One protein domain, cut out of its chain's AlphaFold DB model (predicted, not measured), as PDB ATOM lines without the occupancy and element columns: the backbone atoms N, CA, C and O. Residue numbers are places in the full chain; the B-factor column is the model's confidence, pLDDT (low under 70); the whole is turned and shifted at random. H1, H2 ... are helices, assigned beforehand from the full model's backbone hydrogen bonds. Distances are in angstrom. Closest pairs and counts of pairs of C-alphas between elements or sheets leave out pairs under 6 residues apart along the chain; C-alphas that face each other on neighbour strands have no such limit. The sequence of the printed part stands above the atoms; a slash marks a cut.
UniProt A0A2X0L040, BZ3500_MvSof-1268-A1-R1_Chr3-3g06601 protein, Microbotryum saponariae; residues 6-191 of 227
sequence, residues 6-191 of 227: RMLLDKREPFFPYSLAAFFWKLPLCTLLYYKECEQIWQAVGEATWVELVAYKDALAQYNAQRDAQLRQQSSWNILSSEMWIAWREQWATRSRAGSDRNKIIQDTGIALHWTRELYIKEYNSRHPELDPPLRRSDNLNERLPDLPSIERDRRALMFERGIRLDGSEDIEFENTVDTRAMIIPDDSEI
ATOM      1  N   ARG A   6       7.470  25.817 140.226       90.88
ATOM      2  CA  ARG A   6       8.887  25.448 140.106       90.88
ATOM      3  C   ARG A   6       9.282  25.189 138.656       90.88
ATOM      4  O   ARG A   6      10.340  25.644 138.249       90.88
ATOM      5  N   MET A   7       8.426  24.515 137.888       89.69
ATOM      6  CA  MET A   7       8.672  24.261 136.465       89.69
ATOM      7  C   MET A   7       8.660  25.552 135.645       89.69
ATOM      8  O   MET A   7       9.512  25.723 134.785       89.69
ATOM      9  N   LEU A   8       7.753  26.490 135.945       91.38
ATOM     10  CA  LEU A   8       7.744  27.794 135.268       91.38
ATOM     11  C   LEU A   8       9.032  28.588 135.517       91.38
ATOM     12  O   LEU A   8       9.453  29.357 134.660       91.38
ATOM     13  N   LEU A   9       9.632  28.432 136.700       91.44
ATOM     14  CA  LEU A   9      10.820  29.167 137.129       91.44
ATOM     15  C   LEU A   9      12.143  28.431 136.852       91.44
ATOM     16  O   LEU A   9      13.175  28.892 137.348       91.44
ATOM     17  N   ASP A  10      12.150  27.316 136.114       89.69
ATOM     18  CA  ASP A  10      13.396  26.622 135.771       89.69
ATOM     19  C   ASP A  10      14.276  27.511 134.871       89.69
ATOM     20  O   ASP A  10      13.852  28.003 133.828       89.69
ATOM     21  N   LYS A  11      15.529  27.741 135.277       85.44
ATOM     22  CA  LYS A  11      16.521  28.484 134.484       85.44
ATOM     23  C   LYS A  11      17.084  27.679 133.316       85.44
ATOM     24  O   LYS A  11      17.691  28.288 132.433       85.44
ATOM     25  N   ARG A  12      17.031  26.345 133.378       85.00
ATOM     26  CA  ARG A  12      17.687  25.451 132.410       85.00
ATOM     27  C   ARG A  12      16.941  25.432 131.090       85.00
ATOM     28  O   ARG A  12      17.569  25.502 130.039       85.00
ATOM     29  N   GLU A  13      15.621  25.378 131.178       82.56
ATOM     30  CA  GLU A  13      14.726  25.312 130.037       82.56
ATOM     31  C   GLU A  13      13.562  26.285 130.260       82.56
ATOM     32  O   GLU A  13      12.720  26.045 131.127       82.56
ATOM     33  N   PRO A  14      13.526  27.414 129.527       84.81
ATOM     34  CA  PRO A  14      12.416  28.350 129.602       84.81
ATOM     35  C   PRO A  14      11.106  27.650 129.246       84.81
ATOM     36  O   PRO A  14      10.982  27.079 128.164       84.81
ATOM     37  N   PHE A  15      10.114  27.745 130.130       87.56
ATOM     38  CA  PHE A  15       8.781  27.207 129.863       87.56
ATOM     39  C   PHE A  15       8.144  27.862 128.631       87.56
ATOM     40  O   PHE A  15       7.471  27.210 127.834       87.56
ATOM     41  N   PHE A  16       8.330  29.173 128.487       85.81
ATOM     42  CA  PHE A  16       7.727  29.947 127.418       85.81
ATOM     43  C   PHE A  16       8.719  30.125 126.255       85.81
ATOM     44  O   PHE A  16       9.780  30.725 126.449       85.81
ATOM     45  N   PRO A  17       8.396  29.645 125.037       81.81
ATOM     46  CA  PRO A  17       9.296  29.738 123.893       81.81
ATOM     47  C   PRO A  17       9.704  31.178 123.590       81.81
ATOM     48  O   PRO A  17       8.870  32.088 123.594       81.81
ATOM     49  N   TYR A  18      10.974  31.387 123.234       78.50
ATOM     50  CA  TYR A  18      11.514  32.721 122.954       78.50
ATOM     51  C   TYR A  18      10.720  33.479 121.878       78.50
ATOM     52  O   TYR A  18      10.500  34.683 122.002       78.50
ATOM     53  N   SER A  19      10.251  32.790 120.834       76.56
ATOM     54  CA  SER A  19       9.459  33.392 119.757       76.56
ATOM     55  C   SER A  19       8.120  33.951 120.263       76.56
ATOM     56  O   SER A  19       7.734  35.063 119.892       76.56
ATOM     57  N   LEU A  20       7.446  33.239 121.173       79.31
ATOM     58  CA  LEU A  20       6.228  33.705 121.838       79.31
ATOM     59  C   LEU A  20       6.529  34.792 122.876       79.31
ATOM     60  O   LEU A  20       5.819  35.795 122.935       79.31
ATOM     61  N   ALA A  21       7.605  34.652 123.653       80.56
ATOM     62  CA  ALA A  21       8.048  35.678 124.597       80.56
ATOM     63  C   ALA A  21       8.323  37.009 123.880       80.56
ATOM     64  O   ALA A  21       7.864  38.067 124.313       80.56
ATOM     65  N   ALA A  22       9.017  36.960 122.741       77.12
ATOM     66  CA  ALA A  22       9.293  38.117 121.900       77.12
ATOM     67  C   ALA A  22       8.007  38.725 121.325       77.12
ATOM     68  O   ALA A  22       7.881  39.950 121.303       77.12
ATOM     69  N   PHE A  23       7.047  37.894 120.908       77.44
ATOM     70  CA  PHE A  23       5.733  38.349 120.461       77.44
ATOM     71  C   PHE A  23       5.013  39.133 121.567       77.44
ATOM     72  O   PHE A  23       4.673  40.294 121.357       77.44
ATOM     73  N   PHE A  24       4.886  38.579 122.775       76.38
ATOM     74  CA  PHE A  24       4.212  39.246 123.897       76.38
ATOM     75  C   PHE A  24       4.965  40.452 124.460       76.38
ATOM     76  O   PHE A  24       4.344  41.422 124.882       76.38
ATOM     77  N   TRP A  25       6.296  40.433 124.438       72.62
ATOM     78  CA  TRP A  25       7.108  41.587 124.828       72.62
ATOM     79  C   TRP A  25       6.915  42.779 123.885       72.62
ATOM     80  O   TRP A  25       7.116  43.936 124.261       72.62
ATOM     81  N   LYS A  26       6.603  42.495 122.618       67.94
ATOM     82  CA  LYS A  26       6.519  43.487 121.547       67.94
ATOM     83  C   LYS A  26       5.093  43.836 121.148       67.94
ATOM     84  O   LYS A  26       4.920  44.874 120.508       67.94
ATOM     85  N   LEU A  27       4.112  43.017 121.516       64.88
ATOM     86  CA  LEU A  27       2.718  43.409 121.505       64.88
ATOM     87  C   LEU A  27       2.553  44.576 122.482       64.88
ATOM     88  O   LEU A  27       2.971  44.472 123.639       64.88
ATOM     89  N   PRO A  28       1.942  45.693 122.066       58.00
ATOM     90  CA  PRO A  28       1.433  46.628 123.045       58.00
ATOM     91  C   PRO A  28       0.531  45.844 124.007       58.00
ATOM     92  O   PRO A  28      -0.384  45.152 123.569       58.00
ATOM     93  N   LEU A  29       0.731  45.995 125.317       54.59
ATOM     94  CA  LEU A  29      -0.202  45.482 126.340       54.59
ATOM     95  C   LEU A  29      -1.632  46.059 126.173       54.59
ATOM     96  O   LEU A  29      -2.546  45.695 126.901       54.59
ATOM     97  N   CYS A  30      -1.811  46.968 125.208       47.28
ATOM     98  CA  CYS A  30      -3.053  47.601 124.782       47.28
ATOM     99  C   CYS A  30      -3.700  46.931 123.556       47.28
ATOM    100  O   CYS A  30      -4.782  47.345 123.142       47.28
ATOM    101  N   THR A  31      -3.050  45.944 122.932       59.06
ATOM    102  CA  THR A  31      -3.688  45.126 121.893       59.06
ATOM    103  C   THR A  31      -4.590  44.145 122.621       59.06
ATOM    104  O   THR A  31      -4.125  43.174 123.203       59.06
ATOM    105  N   LEU A  32      -5.885  44.449 122.640       64.19
ATOM    106  CA  LEU A  32      -6.954  43.680 123.291       64.19
ATOM    107  C   LEU A  32      -7.242  42.350 122.574       64.19
ATOM    108  O   LEU A  32      -8.391  41.944 122.426       64.19
ATOM    109  N   LEU A  33      -6.199  41.706 122.062       78.31
ATOM    110  CA  LEU A  33      -6.266  40.445 121.353       78.31
ATOM    111  C   LEU A  33      -5.768  39.357 122.293       78.31
ATOM    112  O   LEU A  33      -4.651  39.411 122.807       78.31
ATOM    113  N   TYR A  34      -6.631  38.376 122.512       86.81
ATOM    114  CA  TYR A  34      -6.303  37.148 123.205       86.81
ATOM    115  C   TYR A  34      -6.606  35.985 122.269       86.81
ATOM    116  O   TYR A  34      -7.602  36.017 121.549       86.81
ATOM    117  N   TYR A  35      -5.713  35.002 122.232       89.38
ATOM    118  CA  TYR A  35      -5.712  33.978 121.193       89.38
ATOM    119  C   TYR A  35      -6.071  32.608 121.757       89.38
ATOM    120  O   TYR A  35      -5.744  32.300 122.907       89.38
ATOM    121  N   LYS A  36      -6.677  31.758 120.925       89.62
ATOM    122  CA  LYS A  36      -7.086  30.399 121.317       89.62
ATOM    123  C   LYS A  36      -5.919  29.553 121.839       89.62
ATOM    124  O   LYS A  36      -6.074  28.831 122.822       89.62
ATOM    125  N   GLU A  37      -4.738  29.681 121.228       88.19
ATOM    126  CA  GLU A  37      -3.525  28.953 121.620       88.19
ATOM    127  C   GLU A  37      -3.000  29.453 122.971       88.19
ATOM    128  O   GLU A  37      -2.476  28.688 123.776       88.19
ATOM    129  N   CYS A  38      -3.195  30.739 123.268       89.31
ATOM    130  CA  CYS A  38      -2.816  31.302 124.558       89.31
ATOM    131  C   CYS A  38      -3.709  30.784 125.683       89.31
ATOM    132  O   CYS A  38      -3.205  30.509 126.771       89.31
ATOM    133  N   GLU A  39      -5.006  30.608 125.415       92.19
ATOM    134  CA  GLU A  39      -5.930  30.006 126.380       92.19
ATOM    135  C   GLU A  39      -5.526  28.563 126.701       92.19
ATOM    136  O   GLU A  39      -5.544  28.176 127.864       92.19
ATOM    137  N   GLN A  40      -5.084  27.782 125.709       89.81
ATOM    138  CA  GLN A  40      -4.604  26.410 125.935       89.81
ATOM    139  C   GLN A  40      -3.413  26.372 126.903       89.81
ATOM    140  O   GLN A  40      -3.420  25.595 127.857       89.81
ATOM    141  N   ILE A  41      -2.425  27.253 126.705       89.88
ATOM    142  CA  ILE A  41      -1.273  27.391 127.612       89.88
ATOM    143  C   ILE A  41      -1.740  27.819 129.005       89.88
ATOM    144  O   ILE A  41      -1.302  27.261 130.014       89.88
ATOM    145  N   TRP A  42      -2.645  28.800 129.074       93.12
ATOM    146  CA  TRP A  42      -3.151  29.305 130.346       93.12
ATOM    147  C   TRP A  42      -3.843  28.202 131.156       93.12
ATOM    148  O   TRP A  42      -3.549  28.056 132.344       93.12
ATOM    149  N   GLN A  43      -4.687  27.395 130.505       91.69
ATOM    150  CA  GLN A  43      -5.391  26.263 131.111       91.69
ATOM    151  C   GLN A  43      -4.438  25.131 131.530       91.69
ATOM    152  O   GLN A  43      -4.627  24.541 132.592       91.69
ATOM    153  N   ALA A  44      -3.384  24.851 130.752       90.06
ATOM    154  CA  ALA A  44      -2.389  23.825 131.089       90.06
ATOM    155  C   ALA A  44      -1.599  24.155 132.371       90.06
ATOM    156  O   ALA A  44      -1.277  23.267 133.169       90.06
ATOM    157  N   VAL A  45      -1.298  25.439 132.586       91.44
ATOM    158  CA  VAL A  45      -0.648  25.926 133.812       91.44
ATOM    159  C   VAL A  45      -1.633  25.987 134.980       91.44
ATOM    160  O   VAL A  45      -1.303  25.576 136.092       91.44
ATOM    161  N   GLY A  46      -2.858  26.439 134.713       91.56
ATOM    162  CA  GLY A  46      -3.935  26.532 135.690       91.56
ATOM    163  C   GLY A  46      -3.894  27.811 136.532       91.56
ATOM    164  O   GLY A  46      -2.838  28.373 136.825       91.56
ATOM    165  N   GLU A  47      -5.078  28.271 136.945       92.75
ATOM    166  CA  GLU A  47      -5.262  29.545 137.657       92.75
ATOM    167  C   GLU A  47      -4.387  29.664 138.910       92.75
ATOM    168  O   GLU A  47      -3.732  30.686 139.111       92.75
ATOM    169  N   ALA A  48      -4.355  28.615 139.739       92.94
ATOM    170  CA  ALA A  48      -3.619  28.622 141.001       92.94
ATOM    171  C   ALA A  48      -2.122  28.886 140.783       92.94
ATOM    172  O   ALA A  48      -1.557  29.764 141.432       92.94
ATOM    173  N   THR A  49      -1.502  28.208 139.813       94.06
ATOM    174  CA  THR A  49      -0.079  28.392 139.508       94.06
ATOM    175  C   THR A  49       0.210  29.797 138.973       94.06
ATOM    176  O   THR A  49       1.221  30.396 139.338       94.06
ATOM    177  N   TRP A  50      -0.677  30.373 138.152       94.62
ATOM    178  CA  TRP A  50      -0.522  31.762 137.700       94.62
ATOM    179  C   TRP A  50      -0.572  32.756 138.862       94.62
ATOM    180  O   TRP A  50       0.257  33.665 138.932       94.62
ATOM    181  N   VAL A  51      -1.512  32.565 139.791       93.62
ATOM    182  CA  VAL A  51      -1.630  33.394 140.998       93.62
ATOM    183  C   VAL A  51      -0.383  33.259 141.873       93.62
ATOM    184  O   VAL A  51       0.160  34.271 142.324       93.62
ATOM    185  N   GLU A  52       0.121  32.038 142.065       94.50
ATOM    186  CA  GLU A  52       1.372  31.782 142.784       94.50
ATOM    187  C   GLU A  52       2.571  32.468 142.120       94.50
ATOM    188  O   GLU A  52       3.387  33.084 142.805       94.50
ATOM    189  N   LEU A  53       2.665  32.430 140.789       94.19
ATOM    190  CA  LEU A  53       3.737  33.083 140.041       94.19
ATOM    191  C   LEU A  53       3.700  34.611 140.187       94.19
ATOM    192  O   LEU A  53       4.747  35.241 140.362       94.19
ATOM    193  N   VAL A  54       2.509  35.217 140.143       93.94
ATOM    194  CA  VAL A  54       2.342  36.660 140.385       93.94
ATOM    195  C   VAL A  54       2.793  37.013 141.803       93.94
ATOM    196  O   VAL A  54       3.595  37.935 141.972       93.94
ATOM    197  N   ALA A  55       2.357  36.239 142.801       93.62
ATOM    198  CA  ALA A  55       2.760  36.428 144.191       93.62
ATOM    199  C   ALA A  55       4.280  36.276 144.377       93.62
ATOM    200  O   ALA A  55       4.905  37.113 145.029       93.62
ATOM    201  N   TYR A  56       4.898  35.272 143.746       93.44
ATOM    202  CA  TYR A  56       6.347  35.066 143.760       93.44
ATOM    203  C   TYR A  56       7.100  36.257 143.154       93.44
ATOM    204  O   TYR A  56       8.045  36.775 143.754       93.44
ATOM    205  N   LYS A  57       6.660  36.747 141.986       92.38
ATOM    206  CA  LYS A  57       7.255  37.923 141.333       92.38
ATOM    207  C   LYS A  57       7.183  39.157 142.238       92.38
ATOM    208  O   LYS A  57       8.142  39.931 142.299       92.38
ATOM    209  N   ASP A  58       6.053  39.379 142.904       91.75
ATOM    210  CA  ASP A  58       5.870  40.512 143.814       91.75
ATOM    211  C   ASP A  58       6.727  40.375 145.077       91.75
ATOM    212  O   ASP A  58       7.408  41.331 145.455       91.75
ATOM    213  N   ALA A  59       6.787  39.181 145.671       92.62
ATOM    214  CA  ALA A  59       7.667  38.885 146.799       92.62
ATOM    215  C   ALA A  59       9.145  39.108 146.441       92.62
ATOM    216  O   ALA A  59       9.887  39.712 147.216       92.62
ATOM    217  N   LEU A  60       9.573  38.705 145.240       91.38
ATOM    218  CA  LEU A  60      10.939  38.926 144.760       91.38
ATOM    219  C   LEU A  60      11.249  40.415 144.585       91.38
ATOM    220  O   LEU A  60      12.328  40.877 144.962       91.38
ATOM    221  N   ALA A  61      10.304  41.189 144.046       89.69
ATOM    222  CA  ALA A  61      10.451  42.636 143.932       89.69
ATOM    223  C   ALA A  61      10.569  43.305 145.314       89.69
ATOM    224  O   ALA A  61      11.440  44.155 145.511       89.69
ATOM    225  N   GLN A  62       9.744  42.888 146.280       90.75
ATOM    226  CA  GLN A  62       9.794  43.382 147.658       90.75
ATOM    227  C   GLN A  62      11.109  43.016 148.353       90.75
ATOM    228  O   GLN A  62      11.746  43.891 148.939       90.75
ATOM    229  N   TYR A  63      11.559  41.764 148.234       90.69
ATOM    230  CA  TYR A  63      12.844  41.307 148.766       90.69
ATOM    231  C   TYR A  63      14.006  42.146 148.221       90.69
ATOM    232  O   TYR A  63      14.828  42.656 148.984       90.69
ATOM    233  N   ASN A  64      14.046  42.358 146.902       88.50
ATOM    234  CA  ASN A  64      15.091  43.157 146.265       88.50
ATOM    235  C   ASN A  64      15.065  44.622 146.733       88.50
ATOM    236  O   ASN A  64      16.123  45.207 146.972       88.50
ATOM    237  N   ALA A  65      13.876  45.207 146.915       88.81
ATOM    238  CA  ALA A  65      13.725  46.562 147.442       88.81
ATOM    239  C   ALA A  65      14.191  46.676 148.905       88.81
ATOM    240  O   ALA A  65      14.898  47.622 149.254       88.81
ATOM    241  N   GLN A  66      13.847  45.699 149.750       90.00
ATOM    242  CA  GLN A  66      14.292  45.641 151.145       90.00
ATOM    243  C   GLN A  66      15.810  45.478 151.245       90.00
ATOM    244  O   GLN A  66      16.456  46.207 151.998       90.00
ATOM    245  N   ARG A  67      16.399  44.577 150.448       86.88
ATOM    246  CA  ARG A  67      17.851  44.367 150.410       86.88
ATOM    247  C   ARG A  67      18.589  45.627 149.960       86.88
ATOM    248  O   ARG A  67      19.578  46.002 150.585       86.88
ATOM    249  N   ASP A  68      18.099  46.309 148.925       85.31
ATOM    250  CA  ASP A  68      18.673  47.582 148.474       85.31
ATOM    251  C   ASP A  68      18.553  48.676 149.548       85.31
ATOM    252  O   ASP A  68      19.516  49.406 149.779       85.31
ATOM    253  N   ALA A  69      17.417  48.772 150.247       87.19
ATOM    254  CA  ALA A  69      17.233  49.723 151.343       87.19
ATOM    255  C   ALA A  69      18.177  49.442 152.525       87.19
ATOM    256  O   ALA A  69      18.797  50.370 153.043       87.19
ATOM    257  N   GLN A  70      18.341  48.174 152.910       85.88
ATOM    258  CA  GLN A  70      19.272  47.766 153.962       85.88
ATOM    259  C   GLN A  70      20.717  48.135 153.604       85.88
ATOM    260  O   GLN A  70      21.427  48.709 154.427       85.88
ATOM    261  N   LEU A  71      21.140  47.870 152.363       82.12
ATOM    262  CA  LEU A  71      22.479  48.225 151.886       82.12
ATOM    263  C   LEU A  71      22.721  49.744 151.914       82.12
ATOM    264  O   LEU A  71      23.806  50.174 152.292       82.12
ATOM    265  N   ARG A  72      21.705  50.566 151.604       79.50
ATOM    266  CA  ARG A  72      21.785  52.038 151.744       79.50
ATOM    267  C   ARG A  72      21.887  52.507 153.195       79.50
ATOM    268  O   ARG A  72      22.479  53.546 153.458       79.50
ATOM    269  N   GLN A  73      21.277  51.795 154.137       80.69
ATOM    270  CA  GLN A  73      21.378  52.148 155.557       80.69
ATOM    271  C   GLN A  73      22.747  51.783 156.139       80.69
ATOM    272  O   GLN A  73      23.231  52.462 157.038       80.69
ATOM    273  N   GLN A  74      23.368  50.721 155.622       72.94
ATOM    274  CA  GLN A  74      24.677  50.242 156.070       72.94
ATOM    275  C   GLN A  74      25.856  50.987 155.428       72.94
ATOM    276  O   GLN A  74      26.976  50.880 155.922       72.94
ATOM    277  N   SER A  75      25.640  51.751 154.351       65.88
ATOM    278  CA  SER A  75      26.704  52.562 153.751       65.88
ATOM    279  C   SER A  75      27.203  53.646 154.714       65.88
ATOM    280  O   SER A  75      26.457  54.539 155.113       65.88
ATOM    281  N   SER A  76      28.490  53.581 155.072       64.69
ATOM    282  CA  SER A  76      29.166  54.614 155.866       64.69
ATOM    283  C   SER A  76      29.273  55.914 155.066       64.69
ATOM    284  O   SER A  76      29.607  55.855 153.893       64.69
ATOM    285  N   TRP A  77      29.128  57.095 155.673       62.03
ATOM    286  CA  TRP A  77      29.334  58.380 154.972       62.03
ATOM    287  C   TRP A  77      30.777  58.619 154.484       62.03
ATOM    288  O   TRP A  77      31.041  59.590 153.775       62.03
ATOM    289  N   ASN A  78      31.722  57.741 154.836       72.88
ATOM    290  CA  ASN A  78      33.092  57.815 154.357       72.88
ATOM    291  C   ASN A  78      33.224  57.147 152.980       72.88
ATOM    292  O   ASN A  78      33.437  55.942 152.870       72.88
ATOM    293  N   ILE A  79      33.142  57.959 151.928       66.88
ATOM    294  CA  ILE A  79      33.243  57.538 150.520       66.88
ATOM    295  C   ILE A  79      34.574  56.857 150.147       66.88
ATOM    296  O   ILE A  79      34.674  56.262 149.076       66.88
ATOM    297  N   LEU A  80      35.597  56.934 151.005       73.25
ATOM    298  CA  LEU A  80      36.915  56.333 150.777       73.25
ATOM    299  C   LEU A  80      37.132  55.019 151.549       73.25
ATOM    300  O   LEU A  80      38.198  54.417 151.424       73.25
ATOM    301  N   SER A  81      36.164  54.558 152.349       77.69
ATOM    302  CA  SER A  81      36.319  53.320 153.123       77.69
ATOM    303  C   SER A  81      36.148  52.072 152.246       77.69
ATOM    304  O   SER A  81      35.338  52.036 151.318       77.69
ATOM    305  N   SER A  82      36.899  51.008 152.545       79.06
ATOM    306  CA  SER A  82      36.748  49.709 151.872       79.06
ATOM    307  C   SER A  82      35.348  49.116 152.069       79.06
ATOM    308  O   SER A  82      34.797  48.523 151.143       79.06
ATOM    309  N   GLU A  83      34.749  49.329 153.242       78.50
ATOM    310  CA  GLU A  83      33.382  48.920 153.579       78.50
ATOM    311  C   GLU A  83      32.343  49.595 152.673       78.50
ATOM    312  O   GLU A  83      31.443  48.925 152.168       78.50
ATOM    313  N   MET A  84      32.509  50.892 152.382       78.69
ATOM    314  CA  MET A  84      31.647  51.614 151.444       78.69
ATOM    315  C   MET A  84      31.723  51.018 150.036       78.69
ATOM    316  O   MET A  84      30.693  50.763 149.413       78.69
ATOM    317  N   TRP A  85      32.931  50.739 149.540       79.38
ATOM    318  CA  TRP A  85      33.124  50.141 148.216       79.38
ATOM    319  C   TRP A  85      32.555  48.720 148.105       79.38
ATOM    320  O   TRP A  85      32.071  48.333 147.036       79.38
ATOM    321  N   ILE A  86      32.594  47.934 149.186       83.56
ATOM    322  CA  ILE A  86      31.952  46.613 149.247       83.56
ATOM    323  C   ILE A  86      30.428  46.770 149.200       83.56
ATOM    324  O   ILE A  86      29.796  46.184 148.320       83.56
ATOM    325  N   ALA A  87      29.851  47.619 150.055       79.88
ATOM    326  CA  ALA A  87      28.409  47.865 150.094       79.88
ATOM    327  C   ALA A  87      27.870  48.403 148.755       79.88
ATOM    328  O   ALA A  87      26.830  47.951 148.277       79.88
ATOM    329  N   TRP A  88      28.602  49.305 148.096       80.62
ATOM    330  CA  TRP A  88      28.257  49.814 146.764       80.62
ATOM    331  C   TRP A  88      28.300  48.737 145.680       80.62
ATOM    332  O   TRP A  88      27.384  48.664 144.857       80.62
ATOM    333  N   ARG A  89      29.329  47.877 145.666       84.69
ATOM    334  CA  ARG A  89      29.378  46.748 144.723       84.69
ATOM    335  C   ARG A  89      28.233  45.773 144.957       84.69
ATOM    336  O   ARG A  89      27.599  45.357 143.988       84.69
ATOM    337  N   GLU A  90      27.942  45.440 146.211       85.75
ATOM    338  CA  GLU A  90      26.805  44.582 146.560       85.75
ATOM    339  C   GLU A  90      25.475  45.204 146.140       85.75
ATOM    340  O   GLU A  90      24.607  44.517 145.599       85.75
ATOM    341  N   GLN A  91      25.320  46.511 146.331       82.31
ATOM    342  CA  GLN A  91      24.133  47.242 145.922       82.31
ATOM    343  C   GLN A  91      23.949  47.220 144.405       82.31
ATOM    344  O   GLN A  91      22.860  46.917 143.912       82.31
ATOM    345  N   TRP A  92      25.011  47.511 143.654       82.88
ATOM    346  CA  TRP A  92      24.968  47.474 142.198       82.88
ATOM    347  C   TRP A  92      24.664  46.062 141.689       82.88
ATOM    348  O   TRP A  92      23.772  45.888 140.862       82.88
ATOM    349  N   ALA A  93      25.313  45.038 142.251       85.00
ATOM    350  CA  ALA A  93      25.040  43.643 141.921       85.00
ATOM    351  C   ALA A  93      23.588  43.242 142.232       85.00
ATOM    352  O   ALA A  93      22.956  42.567 141.418       85.00
ATOM    353  N   THR A  94      23.037  43.692 143.365       83.88
ATOM    354  CA  THR A  94      21.641  43.440 143.757       83.88
ATOM    355  C   THR A  94      20.673  44.044 142.744       83.88
ATOM    356  O   THR A  94      19.773  43.355 142.270       83.88
ATOM    357  N   ARG A  95      20.876  45.306 142.345       83.62
ATOM    358  CA  ARG A  95      20.014  45.976 141.356       83.62
ATOM    359  C   ARG A  95      20.114  45.348 139.971       83.62
ATOM    360  O   ARG A  95      19.087  45.126 139.333       83.62
ATOM    361  N   SER A  96      21.330  45.037 139.524       84.62
ATOM    362  CA  SER A  96      21.562  44.387 138.233       84.62
ATOM    363  C   SER A  96      20.907  43.003 138.179       84.62
ATOM    364  O   SER A  96      20.218  42.694 137.207       84.62
ATOM    365  N   ARG A  97      21.034  42.198 139.248       85.06
ATOM    366  CA  ARG A  97      20.334  40.908 139.361       85.06
ATOM    367  C   ARG A  97      18.822  41.080 139.387       85.06
ATOM    368  O   ARG A  97      18.149  40.426 138.605       85.06
ATOM    369  N   ALA A  98      18.294  42.001 140.191       84.31
ATOM    370  CA  ALA A  98      16.855  42.249 140.273       84.31
ATOM    371  C   ALA A  98      16.241  42.611 138.908       84.31
ATOM    372  O   ALA A  98      15.165  42.123 138.560       84.31
ATOM    373  N   GLY A  99      16.932  43.438 138.116       82.81
ATOM    374  CA  GLY A  99      16.521  43.756 136.746       82.81
ATOM    375  C   GLY A  99      16.548  42.536 135.822       82.81
ATOM    376  O   GLY A  99      15.587  42.299 135.091       82.81
ATOM    377  N   SER A 100      17.619  41.741 135.889       86.31
ATOM    378  CA  SER A 100      17.758  40.512 135.100       86.31
ATOM    379  C   SER A 100      16.696  39.471 135.452       86.31
ATOM    380  O   SER A 100      16.048  38.947 134.552       86.31
ATOM    381  N   ASP A 101      16.494  39.180 136.737       87.75
ATOM    382  CA  ASP A 101      15.539  38.174 137.208       87.75
ATOM    383  C   ASP A 101      14.106  38.573 136.862       87.75
ATOM    384  O   ASP A 101      13.328  37.743 136.407       87.75
ATOM    385  N   ARG A 102      13.763  39.862 136.990       85.00
ATOM    386  CA  ARG A 102      12.461  40.373 136.546       85.00
ATOM    387  C   ARG A 102      12.241  40.127 135.054       85.00
ATOM    388  O   ARG A 102      11.160  39.685 134.675       85.00
ATOM    389  N   ASN A 103      13.226  40.443 134.217       84.56
ATOM    390  CA  ASN A 103      13.102  40.256 132.772       84.56
ATOM    391  C   ASN A 103      12.985  38.774 132.410       84.56
ATOM    392  O   ASN A 103      12.125  38.432 131.607       84.56
ATOM    393  N   LYS A 104      13.779  37.910 133.057       88.44
ATOM    394  CA  LYS A 104      13.693  36.455 132.897       88.44
ATOM    395  C   LYS A 104      12.340  35.909 133.319       88.44
ATOM    396  O   LYS A 104      11.718  35.213 132.541       88.44
ATOM    397  N   ILE A 105      11.810  36.301 134.480       90.19
ATOM    398  CA  ILE A 105      10.453  35.900 134.882       90.19
ATOM    399  C   ILE A 105       9.444  36.310 133.807       90.19
ATOM    400  O   ILE A 105       8.597  35.510 133.438       90.19
ATOM    401  N   ILE A 106       9.530  37.527 133.265       85.06
ATOM    402  CA  ILE A 106       8.571  37.978 132.247       85.06
ATOM    403  C   ILE A 106       8.681  37.169 130.946       85.06
ATOM    404  O   ILE A 106       7.652  36.838 130.358       85.06
ATOM    405  N   GLN A 107       9.902  36.872 130.502       85.06
ATOM    406  CA  GLN A 107      10.164  36.209 129.224       85.06
ATOM    407  C   GLN A 107       9.992  34.690 129.304       85.06
ATOM    408  O   GLN A 107       9.341  34.120 128.437       85.06
ATOM    409  N   ASP A 108      10.507  34.063 130.359       89.38
ATOM    410  CA  ASP A 108      10.706  32.614 130.437       89.38
ATOM    411  C   ASP A 108       9.473  31.881 130.994       89.38
ATOM    412  O   ASP A 108       9.284  30.701 130.721       89.38
ATOM    413  N   THR A 109       8.602  32.564 131.752       90.62
ATOM    414  CA  THR A 109       7.450  31.927 132.436       90.62
ATOM    415  C   THR A 109       6.121  32.079 131.693       90.62
ATOM    416  O   THR A 109       5.140  31.422 132.031       90.62
ATOM    417  N   GLY A 110       6.039  33.002 130.729       88.31
ATOM    418  CA  GLY A 110       4.781  33.345 130.061       88.31
ATOM    419  C   GLY A 110       3.836  34.232 130.884       88.31
ATOM    420  O   GLY A 110       2.696  34.432 130.480       88.31
ATOM    421  N   ILE A 111       4.270  34.833 132.002       90.62
ATOM    422  CA  ILE A 111       3.412  35.712 132.829       90.62
ATOM    423  C   ILE A 111       2.772  36.879 132.047       90.62
ATOM    424  O   ILE A 111       1.693  37.351 132.400       90.62
ATOM    425  N   ALA A 112       3.404  37.333 130.958       87.12
ATOM    426  CA  ALA A 112       2.835  38.352 130.077       87.12
ATOM    427  C   ALA A 112       1.519  37.884 129.430       87.12
ATOM    428  O   ALA A 112       0.574  38.663 129.347       87.12
ATOM    429  N   LEU A 113       1.426  36.607 129.042       88.81
ATOM    430  CA  LEU A 113       0.196  35.996 128.536       88.81
ATOM    431  C   LEU A 113      -0.909  36.047 129.595       88.81
ATOM    432  O   LEU A 113      -2.040  36.417 129.280       88.81
ATOM    433  N   HIS A 114      -0.580  35.737 130.855       91.38
ATOM    434  CA  HIS A 114      -1.534  35.827 131.960       91.38
ATOM    435  C   HIS A 114      -2.071  37.255 132.141       91.38
ATOM    436  O   HIS A 114      -3.282  37.438 132.256       91.38
ATOM    437  N   TRP A 115      -1.214  38.280 132.097       89.12
ATOM    438  CA  TRP A 115      -1.675  39.671 132.183       89.12
ATOM    439  C   TRP A 115      -2.530  40.095 130.994       89.12
ATOM    440  O   TRP A 115      -3.552  40.750 131.191       89.12
ATOM    441  N   THR A 116      -2.157  39.698 129.776       87.94
ATOM    442  CA  THR A 116      -2.967  39.965 128.581       87.94
ATOM    443  C   THR A 116      -4.356  39.350 128.718       87.94
ATOM    444  O   THR A 116      -5.342  39.997 128.377       87.94
ATOM    445  N   ARG A 117      -4.459  38.146 129.292       91.75
ATOM    446  CA  ARG A 117      -5.743  37.493 129.566       91.75
ATOM    447  C   ARG A 117      -6.608  38.277 130.552       91.75
ATOM    448  O   ARG A 117      -7.786  38.498 130.291       91.75
ATOM    449  N   GLU A 118      -6.033  38.726 131.666       92.12
ATOM    450  CA  GLU A 118      -6.755  39.525 132.668       92.12
ATOM    451  C   GLU A 118      -7.267  40.847 132.079       92.12
ATOM    452  O   GLU A 118      -8.411  41.243 132.314       92.12
ATOM    453  N   LEU A 119      -6.429  41.519 131.285       90.31
ATOM    454  CA  LEU A 119      -6.806  42.745 130.581       90.31
ATOM    455  C   LEU A 119      -7.908  42.482 129.551       90.31
ATOM    456  O   LEU A 119      -8.862  43.255 129.481       90.31
ATOM    457  N   TYR A 120      -7.805  41.381 128.806       91.12
ATOM    458  CA  TYR A 120      -8.809  40.965 127.836       91.12
ATOM    459  C   TYR A 120     -10.167  40.722 128.500       91.12
ATOM    460  O   TYR A 120     -11.154  41.311 128.073       91.12
ATOM    461  N   ILE A 121     -10.220  39.939 129.583       93.06
ATOM    462  CA  ILE A 121     -11.458  39.676 130.336       93.06
ATOM    463  C   ILE A 121     -12.080  40.983 130.833       93.06
ATOM    464  O   ILE A 121     -13.280  41.207 130.668       93.06
ATOM    465  N   LYS A 122     -11.263  41.862 131.429       92.06
ATOM    466  CA  LYS A 122     -11.730  43.149 131.955       92.06
ATOM    467  C   LYS A 122     -12.353  44.011 130.859       92.06
ATOM    468  O   LYS A 122     -13.438  44.553 131.054       92.06
ATOM    469  N   GLU A 123     -11.670  44.146 129.730       90.81
ATOM    470  CA  GLU A 123     -12.160  44.952 128.616       90.81
ATOM    471  C   GLU A 123     -13.389  44.319 127.958       90.81
ATOM    472  O   GLU A 123     -14.358  45.021 127.673       90.81
ATOM    473  N   TYR A 124     -13.376  43.001 127.743       91.19
ATOM    474  CA  TYR A 124     -14.488  42.285 127.129       91.19
ATOM    475  C   TYR A 124     -15.765  42.472 127.949       91.19
ATOM    476  O   TYR A 124     -16.775  42.908 127.409       91.19
ATOM    477  N   ASN A 125     -15.697  42.266 129.267       93.44
ATOM    478  CA  ASN A 125     -16.825  42.509 130.170       93.44
ATOM    479  C   ASN A 125     -17.285  43.974 130.164       93.44
ATOM    480  O   ASN A 125     -18.471  44.247 130.325       93.44
ATOM    481  N   SER A 126     -16.368  44.928 129.974       92.44
ATOM    482  CA  SER A 126     -16.729  46.345 129.865       92.44
ATOM    483  C   SER A 126     -17.455  46.676 128.558       92.44
ATOM    484  O   SER A 126     -18.253  47.610 128.539       92.44
ATOM    485  N   ARG A 127     -17.147  45.971 127.465       91.56
ATOM    486  CA  ARG A 127     -17.769  46.169 126.145       91.56
ATOM    487  C   ARG A 127     -19.050  45.365 125.961       91.56
ATOM    488  O   ARG A 127     -19.893  45.781 125.176       91.56
ATOM    489  N   HIS A 128     -19.168  44.261 126.691       89.62
ATOM    490  CA  HIS A 128     -20.275  43.314 126.630       89.62
ATOM    491  C   HIS A 128     -20.947  43.157 128.003       89.62
ATOM    492  O   HIS A 128     -20.924  42.062 128.576       89.62
ATOM    493  N   PRO A 129     -21.523  44.233 128.578       91.94
ATOM    494  CA  PRO A 129     -22.219  44.158 129.864       91.94
ATOM    495  C   PRO A 129     -23.451  43.237 129.834       91.94
ATOM    496  O   PRO A 129     -23.944  42.848 130.888       91.94
ATOM    497  N   GLU A 130     -23.954  42.891 128.647       93.44
ATOM    498  CA  GLU A 130     -25.049  41.945 128.422       93.44
ATOM    499  C   GLU A 130     -24.668  40.474 128.643       93.44
ATOM    500  O   GLU A 130     -25.554  39.622 128.734       93.44
ATOM    501  N   LEU A 131     -23.373  40.152 128.708       89.75
ATOM    502  CA  LEU A 131     -22.911  38.785 128.912       89.75
ATOM    503  C   LEU A 131     -23.192  38.330 130.354       89.75
ATOM    504  O   LEU A 131     -22.564  38.814 131.296       89.75
ATOM    505  N   ASP A 132     -24.084  37.349 130.521       88.19
ATOM    506  CA  ASP A 132     -24.463  36.794 131.826       88.19
ATOM    507  C   ASP A 132     -24.187  35.275 131.908       88.19
ATOM    508  O   ASP A 132     -24.707  34.516 131.085       88.19
ATOM    509  N   PRO A 133     -23.360  34.795 132.861       91.38
ATOM    510  CA  PRO A 133     -22.527  35.586 133.767       91.38
ATOM    511  C   PRO A 133     -21.394  36.306 133.012       91.38
ATOM    512  O   PRO A 133     -20.970  35.823 131.954       91.38
ATOM    513  N   PRO A 134     -20.836  37.406 133.556       94.44
ATOM    514  CA  PRO A 134     -19.643  38.031 132.992       94.44
ATOM    515  C   PRO A 134     -18.477  37.040 133.004       94.44
ATOM    516  O   PRO A 134     -18.446  36.123 133.833       94.44
ATOM    517  N   LEU A 135     -17.510  37.224 132.103       94.75
ATOM    518  CA  LEU A 135     -16.321  36.377 132.050       94.75
ATOM    519  C   LEU A 135     -15.568  36.445 133.376       94.75
ATOM    520  O   LEU A 135     -15.276  37.530 133.891       94.75
ATOM    521  N   ARG A 136     -15.229  35.279 133.912       94.12
ATOM    522  CA  ARG A 136     -14.415  35.123 135.118       94.12
ATOM    523  C   ARG A 136     -13.034  34.609 134.754       94.12
ATOM    524  O   ARG A 136     -12.834  33.989 133.715       94.12
ATOM    525  N   ARG A 137     -12.073  34.808 135.658       91.69
ATOM    526  CA  ARG A 137     -10.716  34.273 135.495       91.69
ATOM    527  C   ARG A 137     -10.715  32.749 135.343       91.69
ATOM    528  O   ARG A 137      -9.993  32.240 134.500       91.69
ATOM    529  N   SER A 138     -11.536  32.043 136.109       91.75
ATOM    530  CA  SER A 138     -11.628  30.580 136.077       91.75
ATOM    531  C   SER A 138     -12.266  30.015 134.803       91.75
ATOM    532  O   SER A 138     -12.225  28.807 134.597       91.75
ATOM    533  N   ASP A 139     -12.912  30.851 133.984       94.06
ATOM    534  CA  ASP A 139     -13.640  30.387 132.801       94.06
ATOM    535  C   ASP A 139     -12.668  29.870 131.735       94.06
ATOM    536  O   ASP A 139     -11.571  30.402 131.596       94.06
ATOM    537  N   ASN A 140     -13.080  28.881 130.939       93.06
ATOM    538  CA  ASN A 140     -12.385  28.539 129.701       93.06
ATOM    539  C   ASN A 140     -12.867  29.470 128.584       93.06
ATOM    540  O   ASN A 140     -14.003  29.353 128.115       93.06
ATOM    541  N   LEU A 141     -12.015  30.401 128.147       92.88
ATOM    542  CA  LEU A 141     -12.415  31.402 127.153       92.88
ATOM    543  C   LEU A 141     -12.732  30.785 125.783       92.88
ATOM    544  O   LEU A 141     -13.578  31.328 125.079       92.88
ATOM    545  N   ASN A 142     -12.134  29.640 125.432       90.81
ATOM    546  CA  ASN A 142     -12.445  28.923 124.187       90.81
ATOM    547  C   ASN A 142     -13.860  28.321 124.180       90.81
ATOM    548  O   ASN A 142     -14.427  28.114 123.115       90.81
ATOM    549  N   GLU A 143     -14.424  28.007 125.349       90.94
ATOM    550  CA  GLU A 143     -15.792  27.476 125.468       90.94
ATOM    551  C   GLU A 143     -16.818  28.596 125.633       90.94
ATOM    552  O   GLU A 143     -17.962  28.491 125.193       90.94
ATOM    553  N   ARG A 144     -16.408  29.677 126.299       92.00
ATOM    554  CA  ARG A 144     -17.269  30.809 126.631       92.00
ATOM    555  C   ARG A 144     -17.463  31.798 125.498       92.00
ATOM    556  O   ARG A 144     -18.474  32.501 125.503       92.00
ATOM    557  N   LEU A 145     -16.501  31.891 124.589       90.00
ATOM    558  CA  LEU A 145     -16.518  32.837 123.486       90.00
ATOM    559  C   LEU A 145     -16.606  32.082 122.160       90.00
ATOM    560  O   LEU A 145     -15.891  31.101 121.978       90.00
ATOM    561  N   PRO A 146     -17.464  32.534 121.229       77.94
ATOM    562  CA  PRO A 146     -17.757  31.781 120.016       77.94
ATOM    563  C   PRO A 146     -16.569  31.690 119.051       77.94
ATOM    564  O   PRO A 146     -16.476  30.695 118.350       77.94
ATOM    565  N   ASP A 147     -15.666  32.682 119.027       82.56
ATOM    566  CA  ASP A 147     -14.519  32.707 118.107       82.56
ATOM    567  C   ASP A 147     -13.347  33.532 118.666       82.56
ATOM    568  O   ASP A 147     -13.230  34.739 118.425       82.56
ATOM    569  N   LEU A 148     -12.436  32.886 119.400       86.69
ATOM    570  CA  LEU A 148     -11.132  33.486 119.683       86.69
ATOM    571  C   LEU A 148     -10.225  33.405 118.443       86.69
ATOM    572  O   LEU A 148     -10.141  32.350 117.803       86.69
ATOM    573  N   PRO A 149      -9.501  34.486 118.096       87.31
ATOM    574  CA  PRO A 149      -8.587  34.470 116.965       87.31
ATOM    575  C   PRO A 149      -7.440  33.471 117.180       87.31
ATOM    576  O   PRO A 149      -7.036  33.174 118.306       87.31
ATOM    577  N   SER A 150      -6.876  32.985 116.075       86.25
ATOM    578  CA  SER A 150      -5.624  32.223 116.082       86.25
ATOM    579  C   SER A 150      -4.424  33.162 116.048       86.25
ATOM    580  O   SER A 150      -4.391  34.098 115.245       86.25
ATOM    581  N   ILE A 151      -3.421  32.883 116.881       83.38
ATOM    582  CA  ILE A 151      -2.193  33.685 116.979       83.38
ATOM    583  C   ILE A 151      -1.351  33.651 115.699       83.38
ATOM    584  O   ILE A 151      -0.583  34.569 115.427       83.38
ATOM    585  N   GLU A 152      -1.493  32.606 114.886       79.56
ATOM    586  CA  GLU A 152      -0.542  32.274 113.829       79.56
ATOM    587  C   GLU A 152      -0.454  33.339 112.722       79.56
ATOM    588  O   GLU A 152       0.620  33.614 112.182       79.56
ATOM    589  N   ARG A 153      -1.571  34.004 112.403       75.69
ATOM    590  CA  ARG A 153      -1.580  35.100 111.422       75.69
ATOM    591  C   ARG A 153      -0.802  36.315 111.930       75.69
ATOM    592  O   ARG A 153       0.064  36.820 111.216       75.69
ATOM    593  N   ASP A 154      -1.100  36.754 113.147       77.56
ATOM    594  CA  ASP A 154      -0.527  37.969 113.731       77.56
ATOM    595  C   ASP A 154       0.939  37.760 114.113       77.56
ATOM    596  O   ASP A 154       1.777  38.631 113.884       77.56
ATOM    597  N   ARG A 155       1.276  36.561 114.603       74.19
ATOM    598  CA  ARG A 155       2.653  36.141 114.875       74.19
ATOM    599  C   ARG A 155       3.504  36.217 113.615       74.19
ATOM    600  O   ARG A 155       4.562  36.842 113.638       74.19
ATOM    601  N   ARG A 156       3.043  35.623 112.507       71.69
ATOM    602  CA  ARG A 156       3.772  35.669 111.231       71.69
ATOM    603  C   ARG A 156       3.935  37.097 110.738       71.69
ATOM    604  O   ARG A 156       5.057  37.479 110.428       71.69
ATOM    605  N   ALA A 157       2.866  37.891 110.709       72.06
ATOM    606  CA  ALA A 157       2.939  39.285 110.270       72.06
ATOM    607  C   ALA A 157       3.984  40.085 111.070       72.06
ATOM    608  O   ALA A 157       4.869  40.709 110.484       72.06
ATOM    609  N   LEU A 158       3.952  39.981 112.402       69.88
ATOM    610  CA  LEU A 158       4.838  40.732 113.292       69.88
ATOM    611  C   LEU A 158       6.304  40.261 113.219       69.88
ATOM    612  O   LEU A 158       7.220  41.070 113.387       69.88
ATOM    613  N   MET A 159       6.540  38.975 112.941       66.56
ATOM    614  CA  MET A 159       7.883  38.423 112.713       66.56
ATOM    615  C   MET A 159       8.438  38.807 111.330       66.56
ATOM    616  O   MET A 159       9.596  39.226 111.230       66.56
ATOM    617  N   PHE A 160       7.610  38.744 110.277       65.25
ATOM    618  CA  PHE A 160       7.981  39.119 108.905       65.25
ATOM    619  C   PHE A 160       8.311  40.608 108.772       65.25
ATOM    620  O   PHE A 160       9.343  40.945 108.192       65.25
ATOM    621  N   GLU A 161       7.502  41.498 109.359       64.31
ATOM    622  CA  GLU A 161       7.766  42.950 109.385       64.31
ATOM    623  C   GLU A 161       9.119  43.305 110.016       64.31
ATOM    624  O   GLU A 161       9.641  44.403 109.822       64.31
ATOM    625  N   ARG A 162       9.709  42.379 110.778       60.12
ATOM    626  CA  ARG A 162      10.913  42.614 111.573       60.12
ATOM    627  C   ARG A 162      12.130  41.829 111.108       60.12
ATOM    628  O   ARG A 162      13.147  41.839 111.794       60.12
ATOM    629  N   GLY A 163      12.046  41.179 109.946       56.53
ATOM    630  CA  GLY A 163      13.174  40.468 109.341       56.53
ATOM    631  C   GLY A 163      13.621  39.221 110.110       56.53
ATOM    632  O   GLY A 163      14.696  38.696 109.828       56.53
ATOM    633  N   ILE A 164      12.812  38.733 111.057       57.00
ATOM    634  CA  ILE A 164      13.048  37.461 111.741       57.00
ATOM    635  C   ILE A 164      12.509  36.367 110.819       57.00
ATOM    636  O   ILE A 164      11.298  36.203 110.674       57.00
ATOM    637  N   ARG A 165      13.411  35.643 110.148       48.59
ATOM    638  CA  ARG A 165      13.041  34.452 109.378       48.59
ATOM    639  C   ARG A 165      12.834  33.302 110.351       48.59
ATOM    640  O   ARG A 165      13.786  32.850 110.976       48.59
ATOM    641  N   LEU A 166      11.594  32.849 110.469       49.19
ATOM    642  CA  LEU A 166      11.319  31.509 110.961       49.19
ATOM    643  C   LEU A 166      11.744  30.577 109.823       49.19
ATOM    644  O   LEU A 166      11.083  30.558 108.782       49.19
ATOM    645  N   ASP A 167      12.884  29.895 109.956       42.22
ATOM    646  CA  ASP A 167      13.155  28.756 109.077       42.22
ATOM    647  C   ASP A 167      11.962  27.805 109.218       42.22
ATOM    648  O   ASP A 167      11.488  27.561 110.326       42.22
ATOM    649  N   GLY A 168      11.387  27.403 108.086       42.25
ATOM    650  CA  GLY A 168      10.027  26.869 107.978       42.25
ATOM    651  C   GLY A 168       9.799  25.480 108.579       42.25
ATOM    652  O   GLY A 168       9.248  24.628 107.891       42.25
ATOM    653  N   SER A 169      10.205  25.238 109.825       42.28
ATOM    654  CA  SER A 169      10.014  23.973 110.541       42.28
ATOM    655  C   SER A 169       9.473  24.126 111.965       42.28
ATOM    656  O   SER A 169       9.602  23.194 112.753       42.28
ATOM    657  N   GLU A 170       8.889  25.264 112.333       47.78
ATOM    658  CA  GLU A 170       8.146  25.371 113.593       47.78
ATOM    659  C   GLU A 170       6.648  25.346 113.294       47.78
ATOM    660  O   GLU A 170       5.946  26.354 113.427       47.78
ATOM    661  N   ASP A 171       6.160  24.169 112.889       41.75
ATOM    662  CA  ASP A 171       4.829  23.753 113.314       41.75
ATOM    663  C   ASP A 171       4.893  23.734 114.841       41.75
ATOM    664  O   ASP A 171       5.395  22.792 115.450       41.75
ATOM    665  N   ILE A 172       4.451  24.819 115.477       47.69
ATOM    666  CA  ILE A 172       4.158  24.795 116.907       47.69
ATOM    667  C   ILE A 172       2.841  24.029 117.026       47.69
ATOM    668  O   ILE A 172       1.793  24.584 117.353       47.69
ATOM    669  N   GLU A 173       2.881  22.728 116.737       39.47
ATOM    670  CA  GLU A 173       2.104  21.830 117.561       39.47
ATOM    671  C   GLU A 173       2.642  22.093 118.963       39.47
ATOM    672  O   GLU A 173       3.775  21.756 119.300       39.47
ATOM    673  N   PHE A 174       1.852  22.811 119.763       45.41
ATOM    674  CA  PHE A 174       1.970  22.747 121.208       45.41
ATOM    675  C   PHE A 174       1.603  21.301 121.540       45.41
ATOM    676  O   PHE A 174       0.464  20.990 121.894       45.41
ATOM    677  N   GLU A 175       2.529  20.387 121.250       40.06
ATOM    678  CA  GLU A 175       2.388  18.995 121.572       40.06
ATOM    679  C   GLU A 175       2.309  19.029 123.090       40.06
ATOM    680  O   GLU A 175       3.247  19.388 123.798       40.06
ATOM    681  N   ASN A 176       1.106  18.788 123.601       43.81
ATOM    682  CA  ASN A 176       0.800  18.780 125.025       43.81
ATOM    683  C   ASN A 176       1.433  17.534 125.686       43.81
ATOM    684  O   ASN A 176       0.916  16.968 126.648       43.81
ATOM    685  N   THR A 177       2.536  17.056 125.115       38.41
ATOM    686  CA  THR A 177       3.501  16.136 125.666       38.41
ATOM    687  C   THR A 177       4.309  16.947 126.663       38.41
ATOM    688  O   THR A 177       5.404  17.431 126.406       38.41
ATOM    689  N   VAL A 178       3.751  17.078 127.868       44.16
ATOM    690  CA  VAL A 178       4.594  17.164 129.060       44.16
ATOM    691  C   VAL A 178       5.584  16.010 128.925       44.16
ATOM    692  O   VAL A 178       5.189  14.853 129.093       44.16
ATOM    693  N   ASP A 179       6.825  16.300 128.526       40.22
ATOM    694  CA  ASP A 179       7.848  15.273 128.414       40.22
ATOM    695  C   ASP A 179       7.966  14.649 129.801       40.22
ATOM    696  O   ASP A 179       8.373  15.278 130.781       40.22
ATOM    697  N   THR A 180       7.525  13.402 129.918       46.50
ATOM    698  CA  THR A 180       7.518  12.689 131.194       46.50
ATOM    699  C   THR A 180       8.943  12.439 131.697       46.50
ATOM    700  O   THR A 180       9.120  12.136 132.877       46.50
ATOM    701  N   ARG A 181       9.976  12.650 130.859       45.06
ATOM    702  CA  ARG A 181      11.385  12.702 131.278       45.06
ATOM    703  C   ARG A 181      11.784  14.020 131.960       45.06
ATOM    704  O   ARG A 181      12.749  14.006 132.720       45.06
ATOM    705  N   ALA A 182      11.029  15.107 131.779       49.16
ATOM    706  CA  ALA A 182      11.254  16.419 132.397       49.16
ATOM    707  C   ALA A 182      10.535  16.609 133.752       49.16
ATOM    708  O   ALA A 182      10.536  17.702 134.314       49.16
ATOM    709  N   MET A 183       9.981  15.548 134.357       54.75
ATOM    710  CA  MET A 183       9.457  15.592 135.738       54.75
ATOM    711  C   MET A 183      10.544  15.754 136.822       54.75
ATOM    712  O   MET A 183      10.275  15.579 138.013       54.75
ATOM    713  N   ILE A 184      11.776  16.104 136.442       66.00
ATOM    714  CA  ILE A 184      12.801  16.521 137.392       66.00
ATOM    715  C   ILE A 184      12.430  17.926 137.857       66.00
ATOM    716  O   ILE A 184      12.770  18.919 137.218       66.00
ATOM    717  N   ILE A 185      11.713  17.991 138.982       74.25
ATOM    718  CA  ILE A 185      11.455  19.245 139.689       74.25
ATOM    719  C   ILE A 185      12.806  19.962 139.854       74.25
ATOM    720  O   ILE A 185      13.722  19.353 140.414       74.25
ATOM    721  N   PRO A 186      12.945  21.211 139.375       78.56
ATOM    722  CA  PRO A 186      14.214  21.920 139.443       78.56
ATOM    723  C   PRO A 186      14.681  22.049 140.890       78.56
ATOM    724  O   PRO A 186      13.866  22.284 141.797       78.56
ATOM    725  N   ASP A 187      15.987  21.888 141.099       84.06
ATOM    726  CA  ASP A 187      16.592  22.194 142.388       84.06
ATOM    727  C   ASP A 187      16.487  23.697 142.664       84.06
ATOM    728  O   ASP A 187      16.426  24.520 141.751       84.06
ATOM    729  N   ASP A 188      16.509  24.080 143.935       84.44
ATOM    730  CA  ASP A 188      16.415  25.473 144.357       84.44
ATOM    731  C   ASP A 188      17.518  26.331 143.692       84.44
ATOM    732  O   ASP A 188      17.279  27.482 143.335       84.44
ATOM    733  N   SER A 189      18.711  25.785 143.423       84.31
ATOM    734  CA  SER A 189      19.772  26.505 142.697       84.31
ATOM    735  C   SER A 189      19.402  26.856 141.240       84.31
ATOM    736  O   SER A 189      19.838  27.887 140.698       84.31
ATOM    737  N   GLU A 190      18.529  26.060 140.630       86.69
ATOM    738  CA  GLU A 190      18.074  26.158 139.242       86.69
ATOM    739  C   GLU A 190      16.839  27.061 139.090       86.69
ATOM    740  O   GLU A 190      16.470  27.399 137.973       86.69
ATOM    741  N   ILE A 191      16.256  27.551 140.191       89.00
ATOM    742  CA  ILE A 191      15.068  28.423 140.188       89.00
ATOM    743  C   ILE A 191      15.436  29.895 139.970       89.00
ATOM    744  O   ILE A 191      16.292  30.445 140.673       89.00
TER     745      ILE A 191
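AT A GLANCE: This is residues 6 to 191 of the 227 residues of the protein "BZ3500_MvSof-1268-A1-R1_Chr3-3g06601 protein" of Microbotryum saponariae (UniProt A0A2X0L040). What shape does the backbone make? It is a long helical hairpin, H3 and H4, with a head of five shorter, mostly crossing helices, H1, H2, H5, H6 and H7, at the end away from its loop. Residues 127 to 132 stick out from the head, and residues 161 to 191, with no named element, fold back toward the first printed residue. What is it built of? The printed part has 186 residues with seven named helices, H1 to H7 in chain order, and no named strand; the class is all helix. The whole is loose, with a radius of gyration of the C-alphas of 20.6 A, and elongated, spanning 66 by 43 by 37 A.

IN THESE COORDINATES: Where do the first helices lie? After residues 6 to 17, H1 takes residues 18 to 26, from C-alpha 18 at (11.514, 32.721, 122.954), and H2 takes residues 36 to 45. Which helices are longest? H3, residues 47 to 74, measures 40.8 A from first to last C-alpha, and H4, residues 82 to 108, measures 37.8 A, beginning at C-alpha 82 at (36.748, 49.709, 151.872). What follows? H5 is residues 111 to 127, 24.5 A long, H6 residues 141 to 144, and H7 residues 151 to 160, with C-alpha 160 at (7.981, 39.119, 108.905).

HOW THE PARTS SIT: What do the hubs H2 and H5 touch? They only just touch each other, with 3 pairs of C-alphas within 8 A, Cys 38 and Leu 113 closest at 6.9 A, at a steep tilt of 59 degrees. H2 touches H6, the C-alphas of Lys 36 and Asn 142 closest at 6.3 A, and only just touches H7, only at their ends, Glu 37 and Ile 151 closest at 6.8 A. H5 touches H3 with residues 111 to 114 alone, the C-alphas of His 114 and Trp 50 closest at 7.1 A. How do H3, H4 and H1 stand? H3 and H4 touch as a hairpin at a shallow tilt of 14 degrees, opposite ways, the C-alphas of Asp 68 and Gln 91 closest at 6.0 A. H4 touches H1 with residues 107 to 108 alone, about perpendicular at 80 degrees, the C-alphas of Gln 107 and Ala 21 closest at 5.1 A. What do the backbones show? In H1, H2, H3, H4, H5 and H7 every O i to N i+4 pair is within hydrogen-bond range; H6 is too short for such a pair.

THE WHOLE: How far does it reach? The two C-alphas farthest apart, those of Leu 80 and Glu 130, are 67.4 A apart. Are there cuts or long links? The printed part has no cut, and the link from H5 to H6, 13 residues, is long. Where is confidence low? The mean pLDDT of the printed part is 79.9, and residues 26 to 32, 75 to 77, 79 and 158 to 184 are under 70.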